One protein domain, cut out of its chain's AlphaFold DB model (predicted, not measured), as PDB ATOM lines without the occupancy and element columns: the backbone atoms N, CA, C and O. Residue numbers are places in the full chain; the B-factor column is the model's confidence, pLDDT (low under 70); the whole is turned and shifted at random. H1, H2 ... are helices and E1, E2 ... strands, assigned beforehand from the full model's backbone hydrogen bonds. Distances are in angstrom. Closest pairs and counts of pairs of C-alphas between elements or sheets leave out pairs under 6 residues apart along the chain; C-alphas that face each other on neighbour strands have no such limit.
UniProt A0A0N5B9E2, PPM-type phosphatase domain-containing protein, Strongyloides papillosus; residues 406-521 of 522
ATOM      1  N   ASN A 406     -50.051  18.522 -14.704       45.38
ATOM      2  CA  ASN A 406     -50.021  17.773 -13.450       45.38
ATOM      3  C   ASN A 406     -49.309  18.537 -12.320       45.38
ATOM      4  O   ASN A 406     -49.727  18.437 -11.170       45.38
ATOM      5  N   PHE A 407     -48.253  19.298 -12.630       50.72
ATOM      6  CA  PHE A 407     -47.463  20.006 -11.613       50.72
ATOM      7  C   PHE A 407     -48.155  21.282 -11.101       50.72
ATOM      8  O   PHE A 407     -48.167  21.532  -9.892       50.72
ATOM      9  N   ASP A 408     -48.803  22.039 -11.991       59.84
ATOM     10  CA  ASP A 408     -49.528  23.265 -11.630       59.84
ATOM     11  C   ASP A 408     -50.809  22.965 -10.835       59.84
ATOM     12  O   ASP A 408     -51.096  23.646  -9.850       59.84
ATOM     13  N   GLU A 409     -51.541  21.895 -11.183       65.19
ATOM     14  CA  GLU A 409     -52.735  21.456 -10.440       65.19
ATOM     15  C   GLU A 409     -52.393  21.013  -9.007       65.19
ATOM     16  O   GLU A 409     -53.064  21.429  -8.060       65.19
ATOM     17  N   ILE A 410     -51.334  20.208  -8.821       71.38
ATOM     18  CA  ILE A 410     -50.903  19.770  -7.480       71.38
ATOM     19  C   ILE A 410     -50.435  20.967  -6.661       71.38
ATOM     20  O   ILE A 410     -50.820  21.092  -5.501       71.38
ATOM     21  N   SER A 411     -49.624  21.846  -7.251       72.81
ATOM     22  CA  SER A 411     -49.098  23.021  -6.556       72.81
ATOM     23  C   SER A 411     -50.233  23.924  -6.077       72.81
ATOM     24  O   SER A 411     -50.272  24.288  -4.901       72.81
ATOM     25  N   LEU A 412     -51.207  24.213  -6.944       78.38
ATOM     26  CA  LEU A 412     -52.393  24.988  -6.582       78.38
ATOM     27  C   LEU A 412     -53.196  24.310  -5.462       78.38
ATOM     28  O   LEU A 412     -53.542  24.962  -4.479       78.38
ATOM     29  N   ALA A 413     -53.437  23.000  -5.561       78.00
ATOM     30  CA  ALA A 413     -54.157  22.246  -4.537       78.00
ATOM     31  C   ALA A 413     -53.412  22.214  -3.188       78.00
ATOM     32  O   ALA A 413     -54.043  22.289  -2.130       78.00
ATOM     33  N   VAL A 414     -52.077  22.162  -3.198       78.69
ATOM     34  CA  VAL A 414     -51.243  22.270  -1.991       78.69
ATOM     35  C   VAL A 414     -51.356  23.665  -1.377       78.69
ATOM     36  O   VAL A 414     -51.551  23.763  -0.167       78.69
ATOM     37  N   TYR A 415     -51.307  24.740  -2.172       78.50
ATOM     38  CA  TYR A 415     -51.497  26.102  -1.657       78.50
ATOM     39  C   TYR A 415     -52.895  26.298  -1.055       78.50
ATOM     40  O   TYR A 415     -53.000  26.740   0.087       78.50
ATOM     41  N   CYS A 416     -53.955  25.859  -1.740       79.19
ATOM     42  CA  CYS A 416     -55.312  25.888  -1.188       79.19
ATOM     43  C   CYS A 416     -55.426  25.063   0.107       79.19
ATOM     44  O   CYS A 416     -56.063  25.485   1.068       79.19
ATOM     45  N   SER A 417     -54.771  23.901   0.168       80.06
ATOM     46  CA  SER A 417     -54.719  23.065   1.374       80.06
ATOM     47  C   SER A 417     -54.012  23.768   2.542       80.06
ATOM     48  O   SER A 417     -54.425  23.628   3.694       80.06
ATOM     49  N   LEU A 418     -52.955  24.542   2.273       76.81
ATOM     50  CA  LEU A 418     -52.259  25.330   3.295       76.81
ATOM     51  C   LEU A 418     -53.139  26.444   3.869       76.81
ATOM     52  O   LEU A 418     -53.047  26.697   5.074       76.81
ATOM     53  N   ASP A 419     -53.989  27.062   3.046       75.25
ATOM     54  CA  ASP A 419     -54.955  28.075   3.482       75.25
ATOM     55  C   ASP A 419     -56.022  27.473   4.407       75.25
ATOM     56  O   ASP A 419     -56.305  28.039   5.462       75.25
ATOM     57  N   VAL A 420     -56.519  26.264   4.107       73.12
ATOM     58  CA  VAL A 420     -57.446  25.532   4.998       73.12
ATOM     59  C   VAL A 420     -56.810  25.270   6.369       73.12
ATOM     60  O   VAL A 420     -57.443  25.478   7.405       73.12
ATOM     61  N   ILE A 421     -55.531  24.871   6.405       67.69
ATOM     62  CA  ILE A 421     -54.790  24.687   7.666       67.69
ATOM     63  C   ILE A 421     -54.615  26.024   8.417       67.69
ATOM     64  O   ILE A 421     -54.558  26.030   9.649       67.69
ATOM     65  N   CYS A 422     -54.488  27.155   7.710       66.88
ATOM     66  CA  CYS A 422     -54.433  28.485   8.330       66.88
ATOM     67  C   CYS A 422     -55.769  28.863   8.976       66.88
ATOM     68  O   CYS A 422     -55.771  29.250  10.140       66.88
ATOM     69  N   GLU A 423     -56.884  28.723   8.254       63.53
ATOM     70  CA  GLU A 423     -58.211  29.123   8.740       63.53
ATOM     71  C   GLU A 423     -58.660  28.324   9.973       63.53
ATOM     72  O   GLU A 423     -59.299  28.873  10.874       63.53
ATOM     73  N   ASP A 424     -58.299  27.041  10.063       60.41
ATOM     74  CA  ASP A 424     -58.688  26.197  11.198       60.41
ATOM     75  C   ASP A 424     -57.916  26.543  12.492       60.41
ATOM     76  O   ASP A 424     -58.414  26.309  13.594       60.41
ATOM     77  N   LYS A 425     -56.740  27.193  12.394       55.12
ATOM     78  CA  LYS A 425     -56.021  27.740  13.565       55.12
ATOM     79  C   LYS A 425     -56.723  28.946  14.194       55.12
ATOM     80  O   LYS A 425     -56.571  29.159  15.397       55.12
ATOM     81  N   ASP A 426     -57.483  29.709  13.410       52.00
ATOM     82  CA  ASP A 426     -58.143  30.939  13.866       52.00
ATOM     83  C   ASP A 426     -59.523  30.682  14.505       52.00
ATOM     84  O   ASP A 426     -60.137  31.578  15.097       52.00
ATOM     85  N   ARG A 427     -60.012  29.434  14.482       50.66
ATOM     86  CA  ARG A 427     -61.232  29.020  15.192       50.66
ATOM     87  C   ARG A 427     -60.951  28.801  16.685       50.66
ATOM     88  O   ARG A 427     -60.562  27.720  17.101       50.66
ATOM     89  N   THR A 428     -61.175  29.854  17.478       43.62
ATOM     90  CA  THR A 428     -61.302  29.945  18.958       43.62
ATOM     91  C   THR A 428     -60.701  28.814  19.825       43.62
ATOM     92  O   THR A 428     -61.181  27.677  19.776       43.62
ATOM     93  N   PRO A 429     -59.787  29.116  20.771       45.00
ATOM     94  CA  PRO A 429     -59.209  28.109  21.655       45.00
ATOM     95  C   PRO A 429     -60.224  27.676  22.727       45.00
ATOM     96  O   PRO A 429     -60.337  28.295  23.784       45.00
ATOM     97  N   SER A 430     -60.972  26.595  22.487       43.91
ATOM     98  CA  SER A 430     -61.700  25.922  23.570       43.91
ATOM     99  C   SER A 430     -60.700  25.123  24.408       43.91
ATOM    100  O   SER A 430     -60.011  24.241  23.889       43.91
ATOM    101  N   SER A 431     -60.627  25.426  25.700       44.03
ATOM    102  CA  SER A 431     -59.616  25.002  26.679       44.03
ATOM    103  C   SER A 431     -59.589  23.505  27.048       44.03
ATOM    104  O   SER A 431     -59.125  23.151  28.130       44.03
ATOM    105  N   SER A 432     -60.045  22.597  26.182       44.41
ATOM    106  CA  SER A 432     -60.043  21.156  26.484       44.41
ATOM    107  C   SER A 432     -59.803  20.219  25.299       44.41
ATOM    108  O   SER A 432     -60.021  19.017  25.439       44.41
ATOM    109  N   ARG A 433     -59.359  20.710  24.137       46.28
ATOM    110  CA  ARG A 433     -58.896  19.809  23.072       46.28
ATOM    111  C   ARG A 433     -57.417  19.520  23.284       46.28
ATOM    112  O   ARG A 433     -56.583  20.403  23.116       46.28
ATOM    113  N   THR A 434     -57.092  18.274  23.626       44.88
ATOM    114  CA  THR A 434     -55.818  17.664  23.226       44.88
ATOM    115  C   THR A 434     -55.599  18.083  21.778       44.88
ATOM    116  O   THR A 434     -56.466  17.813  20.952       44.88
ATOM    117  N   GLN A 435     -54.549  18.855  21.501       54.50
ATOM    118  CA  GLN A 435     -54.321  19.452  20.189       54.50
ATOM    119  C   GLN A 435     -54.152  18.299  19.191       54.50
ATOM    120  O   GLN A 435     -53.085  17.689  19.124       54.50
ATOM    121  N   GLU A 436     -55.234  17.895  18.517       57.12
ATOM    122  CA  GLU A 436     -55.169  16.841  17.513       57.12
ATOM    123  C   GLU A 436     -54.308  17.385  16.382       57.12
ATOM    124  O   GLU A 436     -54.705  18.273  15.638       57.12
ATOM    125  N   LEU A 437     -53.080  16.876  16.308       67.94
ATOM    126  CA  LEU A 437     -52.088  17.279  15.316       67.94
ATOM    127  C   LEU A 437     -52.520  16.902  13.888       67.94
ATOM    128  O   LEU A 437     -51.990  17.411  12.909       67.94
ATOM    129  N   TYR A 438     -53.494  16.004  13.758       76.81
ATOM    130  CA  TYR A 438     -54.056  15.578  12.487       76.81
ATOM    131  C   TYR A 438     -55.277  16.429  12.138       76.81
ATOM    132  O   TYR A 438     -56.297  16.339  12.817       76.81
ATOM    133  N   VAL A 439     -55.158  17.220  11.069       76.19
ATOM    134  CA  VAL A 439     -56.231  18.087  10.551       76.19
ATOM    135  C   VAL A 439     -57.236  17.270   9.730       76.19
ATOM    136  O   VAL A 439     -58.418  17.592   9.693       76.19
ATOM    137  N   GLY A 440     -56.794  16.161   9.129       81.50
ATOM    138  CA  GLY A 440     -57.651  15.292   8.325       81.50
ATOM    139  C   GLY A 440     -57.574  15.585   6.836       81.50
ATOM    140  O   GLY A 440     -56.601  16.167   6.357       81.50
ATOM    141  N   LEU A 441     -58.574  15.113   6.097       83.19
ATOM    142  CA  LEU A 441     -58.716  15.365   4.665       83.19
ATOM    143  C   LEU A 441     -59.013  16.856   4.435       83.19
ATOM    144  O   LEU A 441     -59.994  17.378   4.957       83.19
ATOM    145  N   LEU A 442     -58.162  17.524   3.663       82.81
ATOM    146  CA  LEU A 442     -58.268  18.946   3.330       82.81
ATOM    147  C   LEU A 442     -59.001  19.145   2.009       82.81
ATOM    148  O   LEU A 442     -59.933  19.938   1.925       82.81
ATOM    149  N   LEU A 443     -58.565  18.414   0.984       80.81
ATOM    150  CA  LEU A 443     -59.103  18.470  -0.368       80.81
ATOM    151  C   LEU A 443     -59.155  17.064  -0.955       80.81
ATOM    152  O   LEU A 443     -58.298  16.217  -0.692       80.81
ATOM    153  N   GLU A 444     -60.164  16.836  -1.779       81.50
ATOM    154  CA  GLU A 444     -60.320  15.628  -2.573       81.50
ATOM    155  C   GLU A 444     -60.675  16.041  -3.997       81.50
ATOM    156  O   GLU A 444     -61.603  16.821  -4.212       81.50
ATOM    157  N   ASP A 445     -59.928  15.511  -4.957       75.50
ATOM    158  CA  ASP A 445     -60.280  15.568  -6.366       75.50
ATOM    159  C   ASP A 445     -60.485  14.140  -6.904       75.50
ATOM    160  O   ASP A 445     -60.267  13.148  -6.202       75.50
ATOM    161  N   ASN A 446     -60.925  14.017  -8.159       70.00
ATOM    162  CA  ASN A 446     -61.222  12.719  -8.781       70.00
ATOM    163  C   ASN A 446     -59.997  11.794  -8.918       70.00
ATOM    164  O   ASN A 446     -60.146  10.639  -9.308       70.00
ATOM    165  N   LYS A 447     -58.788  12.306  -8.679       74.38
ATOM    166  CA  LYS A 447     -57.518  11.600  -8.826       74.38
ATOM    167  C   LYS A 447     -56.763  11.474  -7.508       74.38
ATOM    168  O   LYS A 447     -55.922  10.591  -7.426       74.38
ATOM    169  N   ARG A 448     -56.992  12.336  -6.511       83.94
ATOM    170  CA  ARG A 448     -56.124  12.501  -5.333       83.94
ATOM    171  C   ARG A 448     -56.877  12.886  -4.068       83.94
ATOM    172  O   ARG A 448     -57.964  13.461  -4.095       83.94
ATOM    173  N   LYS A 449     -56.247  12.604  -2.929       84.75
ATOM    174  CA  LYS A 449     -56.659  13.064  -1.600       84.75
ATOM    175  C   LYS A 449     -55.497  13.764  -0.904       84.75
ATOM    176  O   LYS A 449     -54.392  13.226  -0.840       84.75
ATOM    177  N   PHE A 450     -55.770  14.944  -0.361       86.69
ATOM    178  CA  PHE A 450     -54.813  15.795   0.338       86.69
ATOM    179  C   PHE A 450     -55.128  15.767   1.825       86.69
ATOM    180  O   PHE A 450     -56.210  16.180   2.234       86.69
ATOM    181  N   TYR A 451     -54.191  15.306   2.645       85.94
ATOM    182  CA  TYR A 451     -54.351  15.257   4.095       85.94
ATOM    183  C   TYR A 451     -53.424  16.253   4.772       85.94
ATOM    184  O   TYR A 451     -52.273  16.411   4.367       85.94
ATOM    185  N   GLY A 452     -53.918  16.894   5.825       85.56
ATOM    186  CA  GLY A 452     -53.198  17.886   6.607       85.56
ATOM    187  C   GLY A 452     -52.771  17.369   7.967       85.56
ATOM    188  O   GLY A 452     -53.537  16.719   8.684       85.56
ATOM    189  N   PHE A 453     -51.563  17.742   8.361       81.12
ATOM    190  CA  PHE A 453     -51.067  17.568   9.713       81.12
ATOM    191  C   PHE A 453     -50.356  18.836  10.169       81.12
ATOM    192  O   PHE A 453     -49.470  19.363   9.494       81.12
ATOM    193  N   LEU A 454     -50.753  19.319  11.334       78.62
ATOM    194  CA  LEU A 454     -50.168  20.462  11.997       78.62
ATOM    195  C   LEU A 454     -49.417  19.974  13.227       78.62
ATOM    196  O   LEU A 454     -50.000  19.441  14.165       78.62
ATOM    197  N   THR A 455     -48.113  20.199  13.248       72.62
ATOM    198  CA  THR A 455     -47.284  19.788  14.375       72.62
ATOM    199  C   THR A 455     -47.413  20.776  15.538       72.62
ATOM    200  O   THR A 455     -47.704  21.962  15.359       72.62
ATOM    201  N   ASN A 456     -47.110  20.315  16.752       69.25
ATOM    202  CA  ASN A 456     -46.989  21.162  17.946       69.25
ATOM    203  C   ASN A 456     -45.843  22.189  17.834       69.25
ATOM    204  O   ASN A 456     -45.789  23.145  18.600       69.25
ATOM    205  N   THR A 457     -44.946  22.006  16.863       65.31
ATOM    206  CA  THR A 457     -43.872  22.935  16.491       65.31
ATOM    207  C   THR A 457     -44.268  23.879  15.348       65.31
ATOM    208  O   THR A 457     -43.398  24.510  14.759       65.31
ATOM    209  N   ASN A 458     -45.565  23.996  15.029       67.94
ATOM    210  CA  ASN A 458     -46.128  24.846  13.971       67.94
ATOM    211  C   ASN A 458     -45.714  24.506  12.526       67.94
ATOM    212  O   ASN A 458     -46.021  25.282  11.618       67.94
ATOM    213  N   HIS A 459     -45.108  23.346  12.283       73.25
ATOM    214  CA  HIS A 459     -44.857  22.873  10.924       73.25
ATOM    215  C   HIS A 459     -46.159  22.346  10.318       73.25
ATOM    216  O   HIS A 459     -46.929  21.643  10.976       73.25
ATOM    217  N   LYS A 460     -46.402  22.695   9.056       79.31
ATOM    218  CA  LYS A 460     -47.546  22.214   8.279       79.31
ATOM    219  C   LYS A 460     -47.043  21.142   7.329       79.31
ATOM    220  O   LYS A 460     -46.137  21.402   6.543       79.31
ATOM    221  N   ILE A 461     -47.606  19.949   7.424       81.00
ATOM    222  CA  ILE A 461     -47.272  18.822   6.559       81.00
ATOM    223  C   ILE A 461     -48.530  18.478   5.771       81.00
ATOM    224  O   ILE A 461     -49.599  18.306   6.358       81.00
ATOM    225  N   ILE A 462     -48.392  18.372   4.453       84.44
ATOM    226  CA  ILE A 462     -49.445  17.888   3.564       84.44
ATOM    227  C   ILE A 462     -48.960  16.580   2.950       84.44
ATOM    228  O   ILE A 462     -47.853  16.524   2.416       84.44
ATOM    229  N   LEU A 463     -49.776  15.532   3.046       83.75
ATOM    230  CA  LEU A 463     -49.557  14.283   2.318       83.75
ATOM    231  C   LEU A 463     -50.593  14.164   1.212       83.75
ATOM    232  O   LEU A 463     -51.791  14.303   1.461       83.75
ATOM    233  N   VAL A 464     -50.111  13.897   0.003       84.25
ATOM    234  CA  VAL A 464     -50.930  13.731  -1.195       84.25
ATOM    235  C   VAL A 464     -50.878  12.266  -1.594       84.25
ATOM    236  O   VAL A 464     -49.794  11.704  -1.744       84.25
ATOM    237  N   PHE A 465     -52.045  11.651  -1.736       80.81
ATOM    238  CA  PHE A 465     -52.182  10.271  -2.191       80.81
ATOM    239  C   PHE A 465     -53.001  10.252  -3.471       80.81
ATOM    240  O   PHE A 465     -54.052  10.894  -3.526       80.81
ATOM    241  N   ASP A 466     -52.558   9.491  -4.466       78.50
ATOM    242  CA  ASP A 466     -53.399   9.173  -5.615       78.50
ATOM    243  C   ASP A 466     -54.556   8.259  -5.164       78.50
ATOM    244  O   ASP A 466     -54.400   7.402  -4.292       78.50
ATOM    245  N   GLN A 467     -55.748   8.473  -5.719       70.88
ATOM    246  CA  GLN A 467     -56.918   7.645  -5.459       70.88
ATOM    247  C   GLN A 467     -56.782   6.316  -6.209       70.88
ATOM    248  O   GLN A 467     -56.754   6.312  -7.444       70.88
ATOM    249  N   PRO A 468     -56.743   5.175  -5.504       64.81
ATOM    250  CA  PRO A 468     -56.721   3.882  -6.162       64.81
ATOM    251  C   PRO A 468     -58.093   3.561  -6.771       64.81
ATOM    252  O   PRO A 468     -59.134   3.858  -6.187       64.81
ATOM    253  N   GLN A 469     -58.102   2.900  -7.934       58.38
ATOM    254  CA  GLN A 469     -59.340   2.450  -8.595       58.38
ATOM    255  C   GLN A 469     -60.039   1.303  -7.834       58.38
ATOM    256  O   GLN A 469     -61.226   1.055  -8.040       58.38
ATOM    257  N   GLU A 470     -59.322   0.621  -6.934       57.00
ATOM    258  CA  GLU A 470     -59.844  -0.454  -6.086       57.00
ATOM    259  C   GLU A 470     -60.031   0.006  -4.632       57.00
ATOM    260  O   GLU A 470     -59.109   0.510  -3.988       57.00
ATOM    261  N   ALA A 471     -61.216  -0.250  -4.066       58.19
ATOM    262  CA  ALA A 471     -61.570   0.153  -2.701       58.19
ATOM    263  C   ALA A 471     -60.707  -0.505  -1.597       58.19
ATOM    264  O   ALA A 471     -60.663  -0.004  -0.475       58.19
ATOM    265  N   SER A 472     -60.021  -1.614  -1.893       54.28
ATOM    266  CA  SER A 472     -59.120  -2.324  -0.971       54.28
ATOM    267  C   SER A 472     -57.782  -1.621  -0.730       54.28
ATOM    268  O   SER A 472     -57.098  -1.973   0.228       54.28
ATOM    269  N   LEU A 473     -57.418  -0.642  -1.563       60.25
ATOM    270  CA  LEU A 473     -56.148   0.096  -1.489       60.25
ATOM    271  C   LEU A 473     -56.306   1.496  -0.868       60.25
ATOM    272  O   LEU A 473     -55.339   2.246  -0.757       60.25
ATOM    273  N   VAL A 474     -57.521   1.871  -0.459       65.38
ATOM    274  CA  VAL A 474     -57.783   3.174   0.158       65.38
ATOM    275  C   VAL A 474     -57.213   3.188   1.578       65.38
ATOM    276  O   VAL A 474     -57.714   2.495   2.467       65.38
ATOM    277  N   TYR A 475     -56.176   4.002   1.795       70.94
ATOM    278  CA  TYR A 475     -55.612   4.255   3.120       70.94
ATOM    279  C   TYR A 475     -56.691   4.752   4.085       70.94
ATOM    280  O   TYR A 475     -57.426   5.694   3.781       70.94
ATOM    281  N   LYS A 476     -56.777   4.141   5.270       78.31
ATOM    282  CA  LYS A 476     -57.671   4.616   6.330       78.31
ATOM    283  C   LYS A 476     -56.989   5.735   7.113       78.31
ATOM    284  O   LYS A 476     -55.767   5.756   7.232       78.31
ATOM    285  N   ASP A 477     -57.774   6.601   7.753       77.12
ATOM    286  CA  ASP A 477     -57.266   7.692   8.605       77.12
ATOM    287  C   ASP A 477     -56.215   7.234   9.627       77.12
ATOM    288  O   ASP A 477     -55.266   7.961   9.920       77.12
ATOM    289  N   HIS A 478     -56.360   6.022  10.169       82.19
ATOM    290  CA  HIS A 478     -55.378   5.450  11.087       82.19
ATOM    291  C   HIS A 478     -54.003   5.264  10.428       82.19
ATOM    292  O   HIS A 478     -52.994   5.673  11.003       82.19
ATOM    293  N   ASP A 479     -53.965   4.711   9.217       83.06
ATOM    294  CA  ASP A 479     -52.728   4.458   8.473       83.06
ATOM    295  C   ASP A 479     -52.043   5.780   8.120       83.06
ATOM    296  O   ASP A 479     -50.844   5.956   8.332       83.06
ATOM    297  N   ILE A 480     -52.833   6.765   7.688       83.50
ATOM    298  CA  ILE A 480     -52.351   8.106   7.352       83.50
ATOM    299  C   ILE A 480     -51.756   8.794   8.589       83.50
ATOM    300  O   ILE A 480     -50.673   9.376   8.515       83.50
ATOM    301  N   ARG A 481     -52.402   8.685   9.758       82.88
ATOM    302  CA  ARG A 481     -51.859   9.203  11.027       82.88
ATOM    303  C   ARG A 481     -50.526   8.544  11.392       82.88
ATOM    304  O   ARG A 481     -49.614   9.235  11.853       82.88
ATOM    305  N   VAL A 482     -50.380   7.236  11.165       83.94
ATOM    306  CA  VAL A 482     -49.112   6.518  11.385       83.94
ATOM    307  C   VAL A 482     -48.023   7.028  10.435       83.94
ATOM    308  O   VAL A 482     -46.899   7.275  10.878       83.94
ATOM    309  N   LEU A 483     -48.347   7.255   9.157       84.62
ATOM    310  CA  LEU A 483     -47.421   7.825   8.172       84.62
ATOM    311  C   LEU A 483     -46.953   9.228   8.576       84.62
ATOM    312  O   LEU A 483     -45.745   9.476   8.632       84.62
ATOM    313  N   PHE A 484     -47.878  10.113   8.959       84.00
ATOM    314  CA  PHE A 484     -47.541  11.445   9.472       84.00
ATOM    315  C   PHE A 484     -46.622  11.379  10.690       84.00
ATOM    316  O   PHE A 484     -45.622  12.093  10.741       84.00
ATOM    317  N   SER A 485     -46.909  10.495  11.650       82.38
ATOM    318  CA  SER A 485     -46.076  10.338  12.846       82.38
ATOM    319  C   SER A 485     -44.653   9.884  12.504       82.38
ATOM    320  O   SER A 485     -43.690  10.373  13.103       82.38
ATOM    321  N   ARG A 486     -44.497   8.964  11.541       86.62
ATOM    322  CA  ARG A 486     -43.183   8.485  11.080       86.62
ATOM    323  C   ARG A 486     -42.390   9.599  10.396       86.62
ATOM    324  O   ARG A 486     -41.232   9.815  10.756       86.62
ATOM    325  N   ILE A 487     -43.019  10.332   9.474       84.88
ATOM    326  CA  ILE A 487     -42.389  11.449   8.751       84.88
ATOM    327  C   ILE A 487     -42.006  12.566   9.718       84.88
ATOM    328  O   ILE A 487     -40.866  13.018   9.706       84.88
ATOM    329  N   HIS A 488     -42.918  12.969  10.604       83.06
ATOM    330  CA  HIS A 488     -42.662  14.012  11.591       83.06
ATOM    331  C   HIS A 488     -41.480  13.662  12.502       83.06
ATOM    332  O   HIS A 488     -40.602  14.490  12.716       83.06
ATOM    333  N   THR A 489     -41.408  12.418  12.986       83.75
ATOM    334  CA  THR A 489     -40.295  11.966  13.837       83.75
ATOM    335  C   THR A 489     -38.959  12.034  13.095       83.75
ATOM    336  O   THR A 489     -37.968  12.525  13.640       83.75
ATOM    337  N   ALA A 490     -38.927  11.588  11.835       84.62
ATOM    338  CA  ALA A 490     -37.728  11.648  11.005       84.62
ATOM    339  C   ALA A 490     -37.312  13.095  10.685       84.62
ATOM    340  O   ALA A 490     -36.124  13.416  10.720       84.62
ATOM    341  N   LEU A 491     -38.287  13.973  10.437       83.19
ATOM    342  CA  LEU A 491     -38.078  15.392  10.169       83.19
ATOM    343  C   LEU A 491     -37.533  16.121  11.406       83.19
ATOM    344  O   LEU A 491     -36.532  16.825  11.311       83.19
ATOM    345  N   CYS A 492     -38.117  15.891  12.587       80.69
ATOM    346  CA  CYS A 492     -37.594  16.419  13.847       80.69
ATOM    347  C   CYS A 492     -36.162  15.943  14.101       80.69
ATOM    348  O   CYS A 492     -35.309  16.748  14.456       80.69
ATOM    349  N   SER A 493     -35.864  14.659  13.876       82.38
ATOM    350  CA  SER A 493     -34.495  14.151  14.018       82.38
ATOM    351  C   SER A 493     -33.515  14.817  13.050       82.38
ATOM    352  O   SER A 493     -32.349  14.977  13.402       82.38
ATOM    353  N   ALA A 494     -33.960  15.176  11.844       83.12
ATOM    354  CA  ALA A 494     -33.129  15.860  10.862       83.12
ATOM    355  C   ALA A 494     -32.857  17.320  11.266       83.12
ATOM    356  O   ALA A 494     -31.717  17.762  11.176       83.12
ATOM    357  N   PHE A 495     -33.863  18.037  11.778       77.44
ATOM    358  CA  PHE A 495     -33.700  19.414  12.265       77.44
ATOM    359  C   PHE A 495     -32.901  19.522  13.563       77.44
ATOM    360  O   PHE A 495     -32.208  20.508  13.776       77.44
ATOM    361  N   MET A 496     -32.969  18.505  14.423       76.75
ATOM    362  CA  MET A 496     -32.182  18.446  15.659       76.75
ATOM    363  C   MET A 496     -30.732  17.991  15.416       76.75
ATOM    364  O   MET A 496     -29.996  17.760  16.375       76.75
ATOM    365  N   ASN A 497     -30.310  17.846  14.154       77.06
ATOM    366  CA  ASN A 497     -28.924  17.568  13.807       77.06
ATOM    367  C   ASN A 497     -28.055  18.798  14.144       77.06
ATOM    368  O   ASN A 497     -28.240  19.847  13.527       77.06
ATOM    369  N   PRO A 498     -27.082  18.689  15.071       75.81
ATOM    370  CA  PRO A 498     -26.255  19.824  15.487       75.81
ATOM    371  C   PRO A 498     -25.349  20.378  14.374       75.81
ATOM    372  O   PRO A 498     -24.763  21.440  14.553       75.81
ATOM    373  N   PHE A 499     -25.230  19.674  13.243       77.50
ATOM    374  CA  PHE A 499     -24.465  20.089  12.064       77.50
ATOM    375  C   PHE A 499     -25.338  20.668  10.938       77.50
ATOM    376  O   PHE A 499     -24.826  20.944   9.860       77.50
ATOM    377  N   TYR A 500     -26.652  20.804  11.144       76.25
ATOM    378  CA  TYR A 500     -27.534  21.440  10.170       76.25
ATOM    379  C   TYR A 500     -27.506  22.965  10.328       76.25
ATOM    380  O   TYR A 500     -27.770  23.488  11.413       76.25
ATOM    381  N   HIS A 501     -27.239  23.679   9.234       74.06
ATOM    382  CA  HIS A 501     -27.336  25.133   9.176       74.06
ATOM    383  C   HIS A 501     -28.636  25.558   8.482       74.06
ATOM    384  O   HIS A 501     -28.995  25.062   7.415       74.06
ATOM    385  N   ILE A 502     -29.356  26.497   9.102       70.00
ATOM    386  CA  ILE A 502     -30.612  27.031   8.560       70.00
ATOM    387  C   ILE A 502     -30.333  27.684   7.198       70.00
ATOM    388  O   ILE A 502     -29.507  28.587   7.109       70.00
ATOM    389  N   GLY A 503     -31.052  27.243   6.161       67.19
ATOM    390  CA  GLY A 503     -30.914  27.732   4.782       67.19
ATOM    391  C   GLY A 503     -30.161  26.782   3.847       67.19
ATOM    392  O   GLY A 503     -30.291  26.913   2.634       67.19
ATOM    393  N   GLU A 504     -29.442  25.791   4.381       74.25
ATOM    394  CA  GLU A 504     -28.837  24.731   3.571       74.25
ATOM    395  C   GLU A 504     -29.845  23.601   3.270       74.25
ATOM    396  O   GLU A 504     -30.785  23.379   4.050       74.25
ATOM    397  N   PRO A 505     -29.667  22.851   2.163       73.56
ATOM    398  CA  PRO A 505     -30.468  21.665   1.873       73.56
ATOM    399  C   PRO A 505     -30.407  20.637   3.016       73.56
ATOM    400  O   PRO A 505     -29.330  20.235   3.463       73.56
ATOM    401  N   LEU A 506     -31.570  20.172   3.484       75.88
ATOM    402  CA  LEU A 506     -31.664  19.209   4.585       75.88
ATOM    403  C   LEU A 506     -31.272  17.792   4.123       75.88
ATOM    404  O   LEU A 506     -32.105  17.018   3.655       75.88
ATOM    405  N   ASN A 507     -30.004  17.420   4.305       75.56
ATOM    406  CA  ASN A 507     -29.496  16.091   3.955       75.56
ATOM    407  C   ASN A 507     -29.607  15.102   5.131       75.56
ATOM    408  O   ASN A 507     -28.739  15.050   6.002       75.56
ATOM    409  N   SER A 508     -30.653  14.264   5.150       82.56
ATOM    410  CA  SER A 508     -30.834  13.214   6.168       82.56
ATOM    411  C   SER A 508     -31.091  11.840   5.551       82.56
ATOM    412  O   SER A 508     -32.144  11.580   4.972       82.56
ATOM    413  N   LYS A 509     -30.148  10.903   5.749       82.62
ATOM    414  CA  LYS A 509     -30.297   9.499   5.315       82.62
ATOM    415  C   LYS A 509     -31.511   8.819   5.956       82.62
ATOM    416  O   LYS A 509     -32.139   7.979   5.321       82.62
ATOM    417  N   VAL A 510     -31.837   9.174   7.202       83.12
ATOM    418  CA  VAL A 510     -32.989   8.619   7.931       83.12
ATOM    419  C   VAL A 510     -34.295   9.149   7.350       83.12
ATOM    420  O   VAL A 510     -35.198   8.359   7.091       83.12
ATOM    421  N   LEU A 511     -34.376  10.459   7.090       83.44
ATOM    422  CA  LEU A 511     -35.550  11.071   6.466       83.44
ATOM    423  C   LEU A 511     -35.781  10.506   5.063       83.44
ATOM    424  O   LEU A 511     -36.884  10.061   4.771       83.44
ATOM    425  N   ASN A 512     -34.725  10.423   4.249       83.25
ATOM    426  CA  ASN A 512     -34.799   9.854   2.902       83.25
ATOM    427  C   ASN A 512     -35.225   8.383   2.933       83.25
ATOM    428  O   ASN A 512     -36.051   7.966   2.129       83.25
ATOM    429  N   LYS A 513     -34.716   7.593   3.886       84.56
ATOM    430  CA  LYS A 513     -35.131   6.196   4.057       84.56
ATOM    431  C   LYS A 513     -36.616   6.085   4.410       84.56
ATOM    432  O   LYS A 513     -37.313   5.292   3.791       84.56
ATOM    433  N   VAL A 514     -37.101   6.875   5.371       84.31
ATOM    434  CA  VAL A 514     -38.520   6.865   5.770       84.31
ATOM    435  C   VAL A 514     -39.415   7.334   4.624       84.31
ATOM    436  O   VAL A 514     -40.433   6.702   4.372       84.31
ATOM    437  N   ALA A 515     -39.026   8.386   3.900       78.88
ATOM    438  CA  ALA A 515     -39.754   8.854   2.724       78.88
ATOM    439  C   ALA A 515     -39.826   7.765   1.642       78.88
ATOM    440  O   ALA A 515     -40.913   7.446   1.174       78.88
ATOM    441  N   ASN A 516     -38.702   7.120   1.321       78.81
ATOM    442  CA  ASN A 516     -38.656   6.046   0.328       78.81
ATOM    443  C   ASN A 516     -39.463   4.810   0.749       78.81
ATOM    444  O   ASN A 516     -40.142   4.227  -0.084       78.81
ATOM    445  N   GLU A 517     -39.437   4.413   2.025       78.56
ATOM    446  CA  GLU A 517     -40.275   3.313   2.533       78.56
ATOM    447  C   GLU A 517     -41.773   3.610   2.400       78.56
ATOM    448  O   GLU A 517     -42.561   2.690   2.215       78.56
ATOM    449  N   ILE A 518     -42.168   4.878   2.521       72.81
ATOM    450  CA  ILE A 518     -43.563   5.304   2.378       72.81
ATOM    451  C   ILE A 518     -43.955   5.372   0.900       72.81
ATOM    452  O   ILE A 518     -45.040   4.925   0.549       72.81
ATOM    453  N   LEU A 519     -43.064   5.866   0.036       66.06
ATOM    454  CA  LEU A 519     -43.285   5.946  -1.409       66.06
ATOM    455  C   LEU A 519     -43.299   4.566  -2.086       66.06
ATOM    456  O   LEU A 519     -44.061   4.358  -3.018       66.06
ATOM    457  N   LEU A 520     -42.496   3.608  -1.611       59.78
ATOM    458  CA  LEU A 520     -42.456   2.228  -2.129       59.78
ATOM    459  C   LEU A 520     -43.597   1.339  -1.607       59.78
ATOM    460  O   LEU A 520     -43.749   0.212  -2.075       59.78
ATOM    461  N   ALA A 521     -44.352   1.805  -0.609       54.72
ATOM    462  CA  ALA A 521     -45.524   1.111  -0.077       54.72
ATOM    463  C   ALA A 521     -46.836   1.510  -0.784       54.72
ATOM    464  O   ALA A 521     -47.886   0.979  -0.418       54.72
TER     465      ALA A 521
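Overview. This is residues 406 to 521 of the 522 residues of the protein "PPM-type phosphatase domain-containing protein" of Strongyloides papillosus (UniProt A0A0N5B9E2). A small, twisted sheet of three strands, E1, E2 and E3, sits between two long helices, H1 packed slantwise on one face and H2 on the other, and the shorter H3 folds back along H2 without reaching the sheet. Residues 426 to 434, in the link from H1 to E1, stick out from this body. The printed part has 116 residues with three named helices and three named strands, in the order H1 E1 E2 E3 H2 H3. The sheet runs E1, E2, E3, all antiparallel, and the class is mixed, helices and strands. The whole is compact, with a radius of gyration of the C-alphas of 15.5 A and spans of 43 by 40 by 29 A.

Arrangement. H1, residues 406 to 425, is on the sheet of E1, residues 438 to 444, E2, residues 448 to 454, and E3, residues 460 to 466. Its height over the sheet is 8.6 A, and it lies over E1, E2 and E3, slantwise to the strands at 37 degrees to E2 on the local plane. The closest C-alphas of H1 and E1 are those of Ser 417 and Leu 442, 5.8 A apart. The strands form a meander, each the antiparallel neighbour of the one before. In the hairpin of E1 and E2, at 155 degrees, N 442 and O 450 are within hydrogen-bond range at 2.8 A. In the hairpin of E2 and E3, at 161 degrees, N 449 and O 465 are within that range at 2.8 A. The sheet is only just strongly twisted, its C-alphas lying up to 4.2 A off the best plane. H2, residues 477 to 495, is on the opposite face from H1, giving three layers, helices on both faces of a sheet. Its height over the sheet is 8.9 A, and it runs slantwise over E2 and E3, at 53 degrees to E2 on the local plane. The closest C-alphas of H2 and E2 are those of Phe 453 and Phe 484, 7.1 A apart. H3, residues 509 to 519, is not on the sheet. H2 and H3 form a helical hairpin and touch, closest at the C-alphas of Ala 490 and Leu 511, 5.1 A, with a shallow tilt of 19 degrees, opposite ways. H1 is apart from H2 and H3. In H2 and H3 every O i to N i+4 pair is within hydrogen-bond range; in H1, 15 of 16 are.

Along the chain. H1 begins at C-alpha 406 (-50.021, 17.773, -13.450) and is 29.4 A long. E1 is 16.3 A, E2 20.0 A and E3 19.9 A long. H2 begins at C-alpha 477 (-57.266, 7.692, 8.605) and is 26.6 A long. H3, 15.1 A long, ends at C-alpha 519 (-43.285, 5.946, -1.409).

Size, cuts and confidence. The two C-alphas farthest apart, those of Glu 470 and Pro 498, are 44.8 A apart. The printed part has no cut. The links H1 to E1 and H2 to H3 are long, with 12 and 13 residues. The mean pLDDT of the printed part is 72.8, and 35 residues are under 70, among them residues 421 to 437 and 468 to 474.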